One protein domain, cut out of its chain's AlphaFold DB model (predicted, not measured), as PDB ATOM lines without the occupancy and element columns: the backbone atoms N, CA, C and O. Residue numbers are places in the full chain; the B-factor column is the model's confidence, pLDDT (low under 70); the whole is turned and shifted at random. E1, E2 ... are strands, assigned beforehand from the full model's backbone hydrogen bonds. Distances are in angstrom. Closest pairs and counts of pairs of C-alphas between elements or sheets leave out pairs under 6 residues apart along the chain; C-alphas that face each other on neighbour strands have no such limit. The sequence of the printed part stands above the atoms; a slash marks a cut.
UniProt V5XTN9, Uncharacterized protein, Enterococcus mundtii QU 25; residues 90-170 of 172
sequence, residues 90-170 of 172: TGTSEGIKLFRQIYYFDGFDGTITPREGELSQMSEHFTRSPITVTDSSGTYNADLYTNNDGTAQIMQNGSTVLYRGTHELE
ATOM      1  N   THR A  90     138.933 -26.477   9.211       44.56
ATOM      2  CA  THR A  90     139.589 -26.574   7.900       44.56
ATOM      3  C   THR A  90     138.774 -25.848   6.830       44.56
ATOM      4  O   THR A  90     137.597 -26.148   6.637       44.56
ATOM      5  N   GLY A  91     139.397 -24.909   6.114       45.59
ATOM      6  CA  GLY A  91     138.790 -24.207   4.987       45.59
ATOM      7  C   GLY A  91     138.580 -25.134   3.788       45.59
ATOM      8  O   GLY A  91     139.527 -25.543   3.130       45.59
ATOM      9  N   THR A  92     137.325 -25.456   3.489       51.38
ATOM     10  CA  THR A  92     136.899 -26.013   2.196       51.38
ATOM     11  C   THR A  92     135.715 -25.192   1.677       51.38
ATOM     12  O   THR A  92     135.291 -24.239   2.332       51.38
ATOM     13  N   SER A  93     135.151 -25.531   0.511       56.66
ATOM     14  CA  SER A  93     133.986 -24.837  -0.075       56.66
ATOM     15  C   SER A  93     132.753 -24.747   0.842       56.66
ATOM     16  O   SER A  93     131.798 -24.062   0.497       56.66
ATOM     17  N   GLU A  94     132.757 -25.452   1.975       67.12
ATOM     18  CA  GLU A  94     131.724 -25.419   3.018       67.12
ATOM     19  C   GLU A  94     131.823 -24.209   3.967       67.12
ATOM     20  O   GLU A  94     130.924 -24.003   4.779       67.12
ATOM     21  N   GLY A  95     132.871 -23.386   3.848       81.81
ATOM     22  CA  GLY A  95     133.078 -22.225   4.712       81.81
ATOM     23  C   GLY A  95     133.598 -22.589   6.106       81.81
ATOM     24  O   GLY A  95     133.590 -23.739   6.543       81.81
ATOM     25  N   ILE A  96     134.109 -21.588   6.812       89.06
ATOM     26  CA  ILE A  96     134.748 -21.721   8.120       89.06
ATOM     27  C   ILE A  96     133.741 -21.314   9.179       89.06
ATOM     28  O   ILE A  96     133.339 -20.155   9.250       89.06
ATOM     29  N   LYS A  97     133.340 -22.262  10.016       89.88
ATOM     30  CA  LYS A  97     132.428 -22.011  11.129       89.88
ATOM     31  C   LYS A  97     133.181 -21.424  12.311       89.88
ATOM     32  O   LYS A  97     134.102 -22.048  12.822       89.88
ATOM     33  N   LEU A  98     132.795 -20.235  12.743       89.56
ATOM     34  CA  LEU A  98     133.423 -19.552  13.871       89.56
ATOM     35  C   LEU A  98     132.438 -18.542  14.455       89.56
ATOM     36  O   LEU A  98     131.732 -17.880  13.697       89.56
ATOM     37  N   PHE A  99     132.361 -18.388  15.776       88.12
ATOM     38  CA  PHE A  99     131.507 -17.370  16.398       88.12
ATOM     39  C   PHE A  99     130.025 -17.436  15.964       88.12
ATOM     40  O   PHE A  99     129.366 -16.402  15.852       88.12
ATOM     41  N   ARG A 100     129.488 -18.643  15.702       89.00
ATOM     42  CA  ARG A 100     128.126 -18.889  15.154       89.00
ATOM     43  C   ARG A 100     127.872 -18.298  13.756       89.00
ATOM     44  O   ARG A 100     126.722 -18.152  13.340       89.00
ATOM     45  N   GLN A 101     128.938 -17.967  13.043       91.19
ATOM     46  CA  GLN A 101     128.927 -17.500  11.665       91.19
ATOM     47  C   GLN A 101     129.642 -18.525  10.783       91.19
ATOM     48  O   GLN A 101     130.482 -19.292  11.258       91.19
ATOM     49  N   ILE A 102     129.345 -18.500   9.491       92.50
ATOM     50  CA  ILE A 102     130.088 -19.222   8.460       92.50
ATOM     51  C   ILE A 102     130.820 -18.188   7.609       92.50
ATOM     52  O   ILE A 102     130.190 -17.278   7.073       92.50
ATOM     53  N   TYR A 103     132.142 -18.310   7.506       93.69
ATOM     54  CA  TYR A 103     133.010 -17.401   6.760       93.69
ATOM     55  C   TYR A 103     133.511 -18.042   5.467       93.69
ATOM     56  O   TYR A 103     133.974 -19.181   5.464       93.69
ATOM     57  N   TYR A 104     133.508 -17.279   4.381       92.88
ATOM     58  CA  TYR A 104     134.008 -17.705   3.077       92.88
ATOM     59  C   TYR A 104     135.084 -16.731   2.626       92.88
ATOM     60  O   TYR A 104     134.770 -15.582   2.324       92.88
ATOM     61  N   PHE A 105     136.344 -17.167   2.597       93.00
ATOM     62  CA  PHE A 105     137.476 -16.337   2.187       93.00
ATOM     63  C   PHE A 105     138.013 -16.764   0.825       93.00
ATOM     64  O   PHE A 105     138.266 -17.946   0.583       93.00
ATOM     65  N   ASP A 106     138.227 -15.787  -0.051       89.06
ATOM     66  CA  ASP A 106     138.737 -16.023  -1.396       89.06
ATOM     67  C   ASP A 106     140.183 -16.529  -1.342       89.06
ATOM     68  O   ASP A 106     141.076 -15.853  -0.826       89.06
ATOM     69  N   GLY A 107     140.423 -17.718  -1.903       86.19
ATOM     70  CA  GLY A 107     141.763 -18.303  -2.001       86.19
ATOM     71  C   GLY A 107     142.388 -18.704  -0.664       86.19
ATOM     72  O   GLY A 107     143.590 -18.955  -0.620       86.19
ATOM     73  N   PHE A 108     141.600 -18.758   0.412       90.38
ATOM     74  CA  PHE A 108     142.066 -19.242   1.704       90.38
ATOM     75  C   PHE A 108     142.090 -20.772   1.730       90.38
ATOM     76  O   PHE A 108     141.063 -21.418   1.519       90.38
ATOM     77  N   ASP A 109     143.258 -21.331   2.030       86.62
ATOM     78  CA  ASP A 109     143.464 -22.758   2.265       86.62
ATOM     79  C   ASP A 109     144.263 -22.919   3.563       86.62
ATOM     80  O   ASP A 109     145.468 -22.653   3.617       86.62
ATOM     81  N   GLY A 110     143.557 -23.244   4.645       89.75
ATOM     82  CA  GLY A 110     144.125 -23.228   5.985       89.75
ATOM     83  C   GLY A 110     143.100 -23.439   7.093       89.75
ATOM     84  O   GLY A 110     141.954 -23.830   6.850       89.75
ATOM     85  N   THR A 111     143.524 -23.169   8.326       91.50
ATOM     86  CA  THR A 111     142.679 -23.200   9.520       91.50
ATOM     87  C   THR A 111     142.647 -21.853  10.225       91.50
ATOM     88  O   THR A 111     143.606 -21.076  10.189       91.50
ATOM     89  N   ILE A 112     141.514 -21.574  10.868       93.56
ATOM     90  CA  ILE A 112     141.318 -20.396  11.711       93.56
ATOM     91  C   ILE A 112     140.829 -20.872  13.072       93.56
ATOM     92  O   ILE A 112     139.899 -21.673  13.148       93.56
ATOM     93  N   THR A 113     141.440 -20.363  14.138       93.00
ATOM     94  CA  THR A 113     141.008 -20.620  15.515       93.00
ATOM     95  C   THR A 113     140.878 -19.318  16.302       93.00
ATOM     96  O   THR A 113     141.655 -18.383  16.072       93.00
ATOM     97  N   PRO A 114     139.914 -19.212  17.236       92.19
ATOM     98  CA  PRO A 114     139.854 -18.087  18.162       92.19
ATOM     99  C   PRO A 114     141.122 -18.040  19.010       92.19
ATOM    100  O   PRO A 114     141.694 -19.078  19.355       92.19
ATOM    101  N   ARG A 115     141.567 -16.835  19.371       89.50
ATOM    102  CA  ARG A 115     142.670 -16.700  20.318       89.50
ATOM    103  C   ARG A 115     142.137 -16.632  21.746       89.50
ATOM    104  O   ARG A 115     141.481 -15.669  22.134       89.50
ATOM    105  N   GLU A 116     142.474 -17.650  22.526       84.75
ATOM    106  CA  GLU A 116     142.107 -17.738  23.938       84.75
ATOM    107  C   GLU A 116     142.640 -16.542  24.741       84.75
ATOM    108  O   GLU A 116     143.800 -16.144  24.610       84.75
ATOM    109  N   GLY A 117     141.789 -15.985  25.605       82.38
ATOM    110  CA  GLY A 117     142.148 -14.886  26.505       82.38
ATOM    111  C   GLY A 117     142.140 -13.485  25.882       82.38
ATOM    112  O   GLY A 117     142.308 -12.513  26.618       82.38
ATOM    113  N   GLU A 118     141.901 -13.347  24.574       86.88
ATOM    114  CA  GLU A 118     141.696 -12.044  23.935       86.88
ATOM    115  C   GLU A 118     140.224 -11.834  23.562       86.88
ATOM    116  O   GLU A 118     139.582 -12.673  22.934       86.88
ATOM    117  N   LEU A 119     139.667 -10.690  23.965       87.62
ATOM    118  CA  LEU A 119     138.251 -10.393  23.767       87.62
ATOM    119  C   LEU A 119     137.988  -9.768  22.398       87.62
ATOM    120  O   LEU A 119     138.726  -8.895  21.932       87.62
ATOM    121  N   SER A 120     136.864 -10.163  21.798       91.31
ATOM    122  CA  SER A 120     136.344  -9.503  20.604       91.31
ATOM    123  C   SER A 120     135.901  -8.071  20.923       91.31
ATOM    124  O   SER A 120     135.293  -7.807  21.961       91.31
ATOM    125  N   GLN A 121     136.185  -7.143  20.015       92.31
ATOM    126  CA  GLN A 121     135.811  -5.737  20.117       92.31
ATOM    127  C   GLN A 121     134.738  -5.408  19.088       92.31
ATOM    128  O   GLN A 121     134.986  -5.452  17.884       92.31
ATOM    129  N   MET A 122     133.550  -5.046  19.560       93.69
ATOM    130  CA  MET A 122     132.444  -4.658  18.693       93.69
ATOM    131  C   MET A 122     132.416  -3.141  18.497       93.69
ATOM    132  O   MET A 122     132.564  -2.372  19.444       93.69
ATOM    133  N   SER A 123     132.243  -2.725  17.251       91.69
ATOM    134  CA  SER A 123     132.085  -1.342  16.806       91.69
ATOM    135  C   SER A 123     130.770  -1.197  16.035       91.69
ATOM    136  O   SER A 123     130.098  -2.181  15.739       91.69
ATOM    137  N   GLU A 124     130.401   0.031  15.668       90.75
ATOM    138  CA  GLU A 124     129.159   0.307  14.926       90.75
ATOM    139  C   GLU A 124     129.081  -0.414  13.569       90.75
ATOM    140  O   GLU A 124     127.995  -0.749  13.098       90.75
ATOM    141  N   HIS A 125     130.229  -0.668  12.937       92.38
ATOM    142  CA  HIS A 125     130.293  -1.211  11.577       92.38
ATOM    143  C   HIS A 125     130.885  -2.616  11.490       92.38
ATOM    144  O   HIS A 125     130.759  -3.246  10.442       92.38
ATOM    145  N   PHE A 126     131.533  -3.102  12.547       93.94
ATOM    146  CA  PHE A 126     132.199  -4.399  12.531       93.94
ATOM    147  C   PHE A 126     132.428  -4.950  13.935       93.94
ATOM    148  O   PHE A 126     132.527  -4.200  14.908       93.94
ATOM    149  N   THR A 127     132.632  -6.259  14.007       94.75
ATOM    150  CA  THR A 127     133.210  -6.949  15.162       94.75
ATOM    151  C   THR A 127     134.620  -7.394  14.815       94.75
ATOM    152  O   THR A 127     134.820  -8.062  13.804       94.75
ATOM    153  N   ARG A 128     135.601  -7.003  15.635       94.69
ATOM    154  CA  ARG A 128     136.989  -7.461  15.532       94.69
ATOM    155  C   ARG A 128     137.225  -8.598  16.514       94.69
ATOM    156  O   ARG A 128     137.153  -8.372  17.719       94.69
ATOM    157  N   SER A 129     137.561  -9.774  16.013       94.94
ATOM    158  CA  SER A 129     137.825 -10.969  16.812       94.94
ATOM    159  C   SER A 129     139.280 -11.415  16.642       94.94
ATOM    160  O   SER A 129     139.695 -11.695  15.515       94.94
ATOM    161  N   PRO A 130     140.072 -11.486  17.723       95.00
ATOM    162  CA  PRO A 130     141.439 -11.997  17.669       95.00
ATOM    163  C   PRO A 130     141.463 -13.480  17.287       95.00
ATOM    164  O   PRO A 130     140.795 -14.306  17.914       95.00
ATOM    165  N   ILE A 131     142.244 -13.825  16.265       95.12
ATOM    166  CA  ILE A 131     142.337 -15.191  15.735       95.12
ATOM    167  C   ILE A 131     143.789 -15.620  15.509       95.12
ATOM    168  O   ILE A 131     144.712 -14.803  15.414       95.12
ATOM    169  N   THR A 132     143.985 -16.927  15.411       95.25
ATOM    170  CA  THR A 132     145.209 -17.544  14.901       95.25
ATOM    171  C   THR A 132     144.889 -18.173  13.555       95.25
ATOM    172  O   THR A 132     143.911 -18.907  13.426       95.25
ATOM    173  N   VAL A 133     145.699 -17.863  12.548       94.12
ATOM    174  CA  VAL A 133     145.557 -18.397  11.193       94.12
ATOM    175  C   VAL A 133     146.730 -19.315  10.915       94.12
ATOM    176  O   VAL A 133     147.869 -18.948  11.200       94.12
ATOM    177  N   THR A 134     146.457 -20.489  10.356       93.81
ATOM    178  CA  THR A 134     147.482 -21.396   9.834       93.81
ATOM    179  C   THR A 134     147.196 -21.670   8.370       93.81
ATOM    180  O   THR A 134     146.185 -22.285   8.047       93.81
ATOM    181  N   ASP A 135     148.084 -21.221   7.490       91.06
ATOM    182  CA  ASP A 135     148.014 -21.459   6.046       91.06
ATOM    183  C   ASP A 135     149.370 -21.953   5.508       91.06
ATOM    184  O   ASP A 135     150.294 -22.257   6.270       91.06
ATOM    185  N   SER A 136     149.520 -22.042   4.183       89.44
ATOM    186  CA  SER A 136     150.773 -22.472   3.542       89.44
ATOM    187  C   SER A 136     151.997 -21.604   3.875       89.44
ATOM    188  O   SER A 136     153.131 -22.048   3.696       89.44
ATOM    189  N   SER A 137     151.786 -20.368   4.328       88.38
ATOM    190  CA  SER A 137     152.828 -19.415   4.727       88.38
ATOM    191  C   SER A 137     153.250 -19.587   6.190       88.38
ATOM    192  O   SER A 137     154.262 -19.017   6.603       88.38
ATOM    193  N   GLY A 138     152.506 -20.378   6.969       92.56
ATOM    194  CA  GLY A 138     152.771 -20.685   8.372       92.56
ATOM    195  C   GLY A 138     151.620 -20.299   9.300       92.56
ATOM    196  O   GLY A 138     150.506 -20.018   8.865       92.56
ATOM    197  N   THR A 139     151.911 -20.289  10.602       94.56
ATOM    198  CA  THR A 139     150.962 -19.907  11.654       94.56
ATOM    199  C   THR A 139     151.256 -18.498  12.149       94.56
ATOM    200  O   THR A 139     152.395 -18.192  12.509       94.56
ATOM    201  N   TYR A 140     150.241 -17.640  12.199       92.94
ATOM    202  CA  TYR A 140     150.397 -16.261  12.644       92.94
ATOM    203  C   TYR A 140     149.137 -15.690  13.297       92.94
ATOM    204  O   TYR A 140     148.009 -16.145  13.099       92.94
ATOM    205  N   ASN A 141     149.364 -14.639  14.079       94.44
ATOM    206  CA  ASN A 141     148.326 -13.867  14.741       94.44
ATOM    207  C   ASN A 141     147.685 -12.883  13.760       94.44
ATOM    208  O   ASN A 141     148.388 -12.131  13.078       94.44
ATOM    209  N   ALA A 142     146.355 -12.870  13.723       94.94
ATOM    210  CA  ALA A 142     145.564 -11.955  12.916       94.94
ATOM    211  C   ALA A 142     144.302 -11.513  13.671       94.94
ATOM    212  O   ALA A 142     143.979 -12.025  14.744       94.94
ATOM    213  N   ASP A 143     143.600 -10.554  13.086       95.75
ATOM    214  CA  ASP A 143     142.296 -10.079  13.518       95.75
ATOM    215  C   ASP A 143     141.268 -10.388  12.425       95.75
ATOM    216  O   ASP A 143     141.466 -10.052  11.253       95.75
ATOM    217  N   LEU A 144     140.158 -11.007  12.815       96.06
ATOM    218  CA  LEU A 144     138.987 -11.213  11.974       96.06
ATOM    219  C   LEU A 144     138.043 -10.024  12.116       96.06
ATOM    220  O   LEU A 144     137.604  -9.709  13.216       96.06
ATOM    221  N   TYR A 145     137.707  -9.392  11.003       96.00
ATOM    222  CA  TYR A 145     136.732  -8.315  10.929       96.00
ATOM    223  C   TYR A 145     135.454  -8.838  10.290       96.00
ATOM    224  O   TYR A 145     135.421  -9.100   9.086       96.00
ATOM    225  N   THR A 146     134.406  -8.955  11.095       95.81
ATOM    226  CA  THR A 146     133.053  -9.320  10.667       95.81
ATOM    227  C   THR A 146     132.255  -8.035  10.496       95.81
ATOM    228  O   THR A 146     131.860  -7.423  11.487       95.81
ATOM    229  N   ASN A 147     132.087  -7.573   9.255       95.25
ATOM    230  CA  ASN A 147     131.477  -6.275   8.960       95.25
ATOM    231  C   ASN A 147     129.952  -6.382   8.867       95.25
ATOM    232  O   ASN A 147     129.410  -7.355   8.367       95.25
ATOM    233  N   ASN A 148     129.224  -5.342   9.249       92.50
ATOM    234  CA  ASN A 148     127.756  -5.382   9.240       92.50
ATOM    235  C   ASN A 148     127.137  -5.400   7.826       92.50
ATOM    236  O   ASN A 148     125.931  -5.593   7.686       92.50
ATOM    237  N   ASP A 149     127.942  -5.206   6.780       93.19
ATOM    238  CA  ASP A 149     127.538  -5.264   5.371       93.19
ATOM    239  C   ASP A 149     127.593  -6.681   4.762       93.19
ATOM    240  O   ASP A 149     127.334  -6.849   3.571       93.19
ATOM    241  N   GLY A 150     127.920  -7.701   5.566       92.69
ATOM    242  CA  GLY A 150     128.048  -9.094   5.123       92.69
ATOM    243  C   GLY A 150     129.447  -9.466   4.621       92.69
ATOM    244  O   GLY A 150     129.700 -10.627   4.297       92.69
ATOM    245  N   THR A 151     130.390  -8.521   4.583       96.31
ATOM    246  CA  THR A 151     131.784  -8.809   4.230       96.31
ATOM    247  C   THR A 151     132.590  -9.263   5.444       96.31
ATOM    248  O   THR A 151     132.281  -8.939   6.592       96.31
ATOM    249  N   ALA A 152     133.656 -10.019   5.201       96.19
ATOM    250  CA  ALA A 152     134.612 -10.431   6.217       96.19
ATOM    251  C   ALA A 152     136.045 -10.200   5.734       96.19
ATOM    252  O   ALA A 152     136.340 -10.320   4.541       96.19
ATOM    253  N   GLN A 153     136.947  -9.844   6.646       95.94
ATOM    254  CA  GLN A 153     138.358  -9.618   6.326       95.94
ATOM    255  C   GLN A 153     139.256 -10.194   7.416       95.94
ATOM    256  O   GLN A 153     138.968 -10.043   8.598       95.94
ATOM    257  N   ILE A 154     140.366 -10.805   7.014       95.69
ATOM    258  CA  ILE A 154     141.448 -11.184   7.925       95.69
ATOM    259  C   ILE A 154     142.555 -10.156   7.757       95.69
ATOM    260  O   ILE A 154     143.077  -9.975   6.652       95.69
ATOM    261  N   MET A 155     142.910  -9.481   8.845       94.88
ATOM    262  CA  MET A 155     143.956  -8.467   8.852       94.88
ATOM    263  C   MET A 155     145.097  -8.847   9.783       94.88
ATOM    264  O   MET A 155     144.884  -9.334  10.889       94.88
ATOM    265  N   GLN A 156     146.321  -8.552   9.361       91.38
ATOM    266  CA  GLN A 156     147.512  -8.688  10.187       91.38
ATOM    267  C   GLN A 156     148.044  -7.308  10.577       91.38
ATOM    268  O   GLN A 156     148.119  -6.388   9.752       91.38
ATOM    269  N   ASN A 157     148.417  -7.166  11.853       85.44
ATOM    270  CA  ASN A 157     148.959  -5.936  12.442       85.44
ATOM    271  C   ASN A 157     148.059  -4.697  12.227       85.44
ATOM    272  O   ASN A 157     148.553  -3.585  12.047       85.44
ATOM    273  N   GLY A 158     146.737  -4.892  12.163       77.94
ATOM    274  CA  GLY A 158     145.739  -3.825  12.008       77.94
ATOM    275  C   GLY A 158     145.778  -3.039  10.690       77.94
ATOM    276  O   GLY A 158     145.019  -2.088  10.548       77.94
ATOM    277  N   SER A 159     146.642  -3.399   9.732       79.69
ATOM    278  CA  SER A 159     146.850  -2.602   8.505       79.69
ATOM    279  C   SER A 159     146.890  -3.421   7.215       79.69
ATOM    280  O   SER A 159     146.520  -2.910   6.160       79.69
ATOM    281  N   THR A 160     147.318  -4.686   7.266       91.06
ATOM    282  CA  THR A 160     147.474  -5.512   6.060       91.06
ATOM    283  C   THR A 160     146.299  -6.462   5.929       91.06
ATOM    284  O   THR A 160     146.122  -7.323   6.785       91.06
ATOM    285  N   VAL A 161     145.508  -6.329   4.863       92.56
ATOM    286  CA  VAL A 161     144.443  -7.290   4.543       92.56
ATOM    287  C   VAL A 161     145.072  -8.511   3.881       92.56
ATOM    288  O   VAL A 161     145.650  -8.385   2.803       92.56
ATOM    289  N   LEU A 162     144.955  -9.669   4.526       93.38
ATOM    290  CA  LEU A 162     145.465 -10.944   4.020       93.38
ATOM    291  C   LEU A 162     144.416 -11.663   3.178       93.38
ATOM    292  O   LEU A 162     144.696 -12.071   2.055       93.38
ATOM    293  N   TYR A 163     143.191 -11.744   3.697       93.81
ATOM    294  CA  TYR A 163     142.078 -12.405   3.028       93.81
ATOM    295  C   TYR A 163     140.831 -11.532   3.068       93.81
ATOM    296  O   TYR A 163     140.557 -10.839   4.053       93.81
ATOM    297  N   ARG A 164     140.072 -11.577   1.973       94.94
ATOM    298  CA  ARG A 164     138.758 -10.949   1.835       94.94
ATOM    299  C   ARG A 164     137.724 -12.037   1.615       94.94
ATOM    300  O   ARG A 164     138.037 -13.086   1.059       94.94
ATOM    301  N   GLY A 165     136.517 -11.785   2.088       94.19
ATOM    302  CA  GLY A 165     135.474 -12.781   2.073       94.19
ATOM    303  C   GLY A 165     134.109 -12.228   2.432       94.19
ATOM    304  O   GLY A 165     133.906 -11.017   2.558       94.19
ATOM    305  N   THR A 166     133.184 -13.149   2.640       95.25
ATOM    306  CA  THR A 166     131.828 -12.889   3.121       95.25
ATOM    307  C   THR A 166     131.533 -13.754   4.330       95.25
ATOM    308  O   THR A 166     132.238 -14.729   4.597       95.25
ATOM    309  N   HIS A 167     130.487 -13.411   5.068       93.94
ATOM    310  CA  HIS A 167     129.992 -14.265   6.133       93.94
ATOM    311  C   HIS A 167     128.471 -14.302   6.156       93.94
ATOM    312  O   HIS A 167     127.796 -13.386   5.689       93.94
ATOM    313  N   GLU A 168     127.944 -15.361   6.748       92.19
ATOM    314  CA  GLU A 168     126.522 -15.527   7.008       92.19
ATOM    315  C   GLU A 168     126.299 -16.128   8.395       92.19
ATOM    316  O   GLU A 168     127.200 -16.728   8.984       92.19
ATOM    317  N   LEU A 169     125.095 -15.940   8.929       88.62
ATOM    318  CA  LEU A 169     124.681 -16.581  10.174       88.62
ATOM    319  C   LEU A 169     124.533 -18.083   9.953       88.62
ATOM    320  O   LEU A 169     123.877 -18.506   8.999       88.62
ATOM    321  N   GLU A 170     125.086 -18.885  10.863       82.38
ATOM    322  CA  GLU A 170     124.843 -20.323  10.855       82.38
ATOM    323  C   GLU A 170     123.349 -20.578  11.120       82.38
ATOM    324  O   GLU A 170     122.825 -20.280  12.198       82.38
TER     325      GLU A 170
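What this domain is: This is residues 90 to 170 of the 172 residues of an uncharacterized protein of Enterococcus mundtii QU 25 (UniProt V5XTN9). Picture one antiparallel sheet of seven strands, curled round until it folds back on itself like a small, nearly closed barrel, whose two edge strands E1 and E3 come near each other again. E5 is the hinge of the fold, and E1, E2, E7 and E6 make one leaf over against E4 and E3. The printed part has 81 residues and is all strand, with no named helix; E1 to E7 follow each other along the chain, and the order across the sheet is E1, E2, E7, E6, E5, E4, E3. It is compact, with a radius of gyration of the C-alphas of 11.5 A and spans of 33 by 25 by 22 A.

How they stand to each other: Start at E5, residues 138 to 147, which bends by 64 degrees at residue 141. Its antiparallel neighbour E4, residues 126 to 135, forms a hairpin with it; look for N 131 and O 142, 2.9 A apart and within hydrogen-bond range. Beyond E4 find the edge strand E3, residues 110 to 114, where N 113 and O 132 are 3.0 A apart. Back at E5, look for E6, residues 151 to 156, with N 145 and O 153 at 2.8 A. Next comes E7, residues 160 to 169, with N 165 and O 152 at 2.9 A; E3 to E7 are a meander, each strand the antiparallel neighbour of the one before. E2, residues 101 to 105, is antiparallel to E7, with N 104 and O 166 at 2.9 A. The other edge strand, E1, residues 96 to 98, forms a hairpin with E2, with N 98 and O 101 at 2.9 A. Across the fold, the closest C-alphas of E1 and E3, those of Ile 96 and Ile 112, are 7.6 A apart, while E2 and E4 are apart. In this folded sheet, one sheet bent back into two leaves that face each other, 18 pairs of C-alphas lie within 11 A.

Where its parts are: Find C-alpha 96 at (134.748, -21.721, 8.120), where E1 begins. E4 runs 24.1 A and bends by 67 degrees at residue 130, whose C-alpha is at (141.439, -11.997, 17.669). E5 and E7 each run 25.7 A, E6 16.8 A, E3 13.9 A, E2 12.8 A and E1 6.3 A. E7 bends by 58 degrees at residue 163 and ends at C-alpha 169, at (124.681, -16.581, 10.174).

The domain as a whole: The two C-alphas farthest apart, those of Glu 124 and Ser 136, are 33.4 A apart. The printed part has no cut. The link from E3 to E4, 11 residues, is long, and in it residues 121 to 122 pair antiparallel with residues 127 to 128 of E4; the other links are tight. The mean pLDDT of the printed part is 89.2, and residues 90 to 94 are under 70.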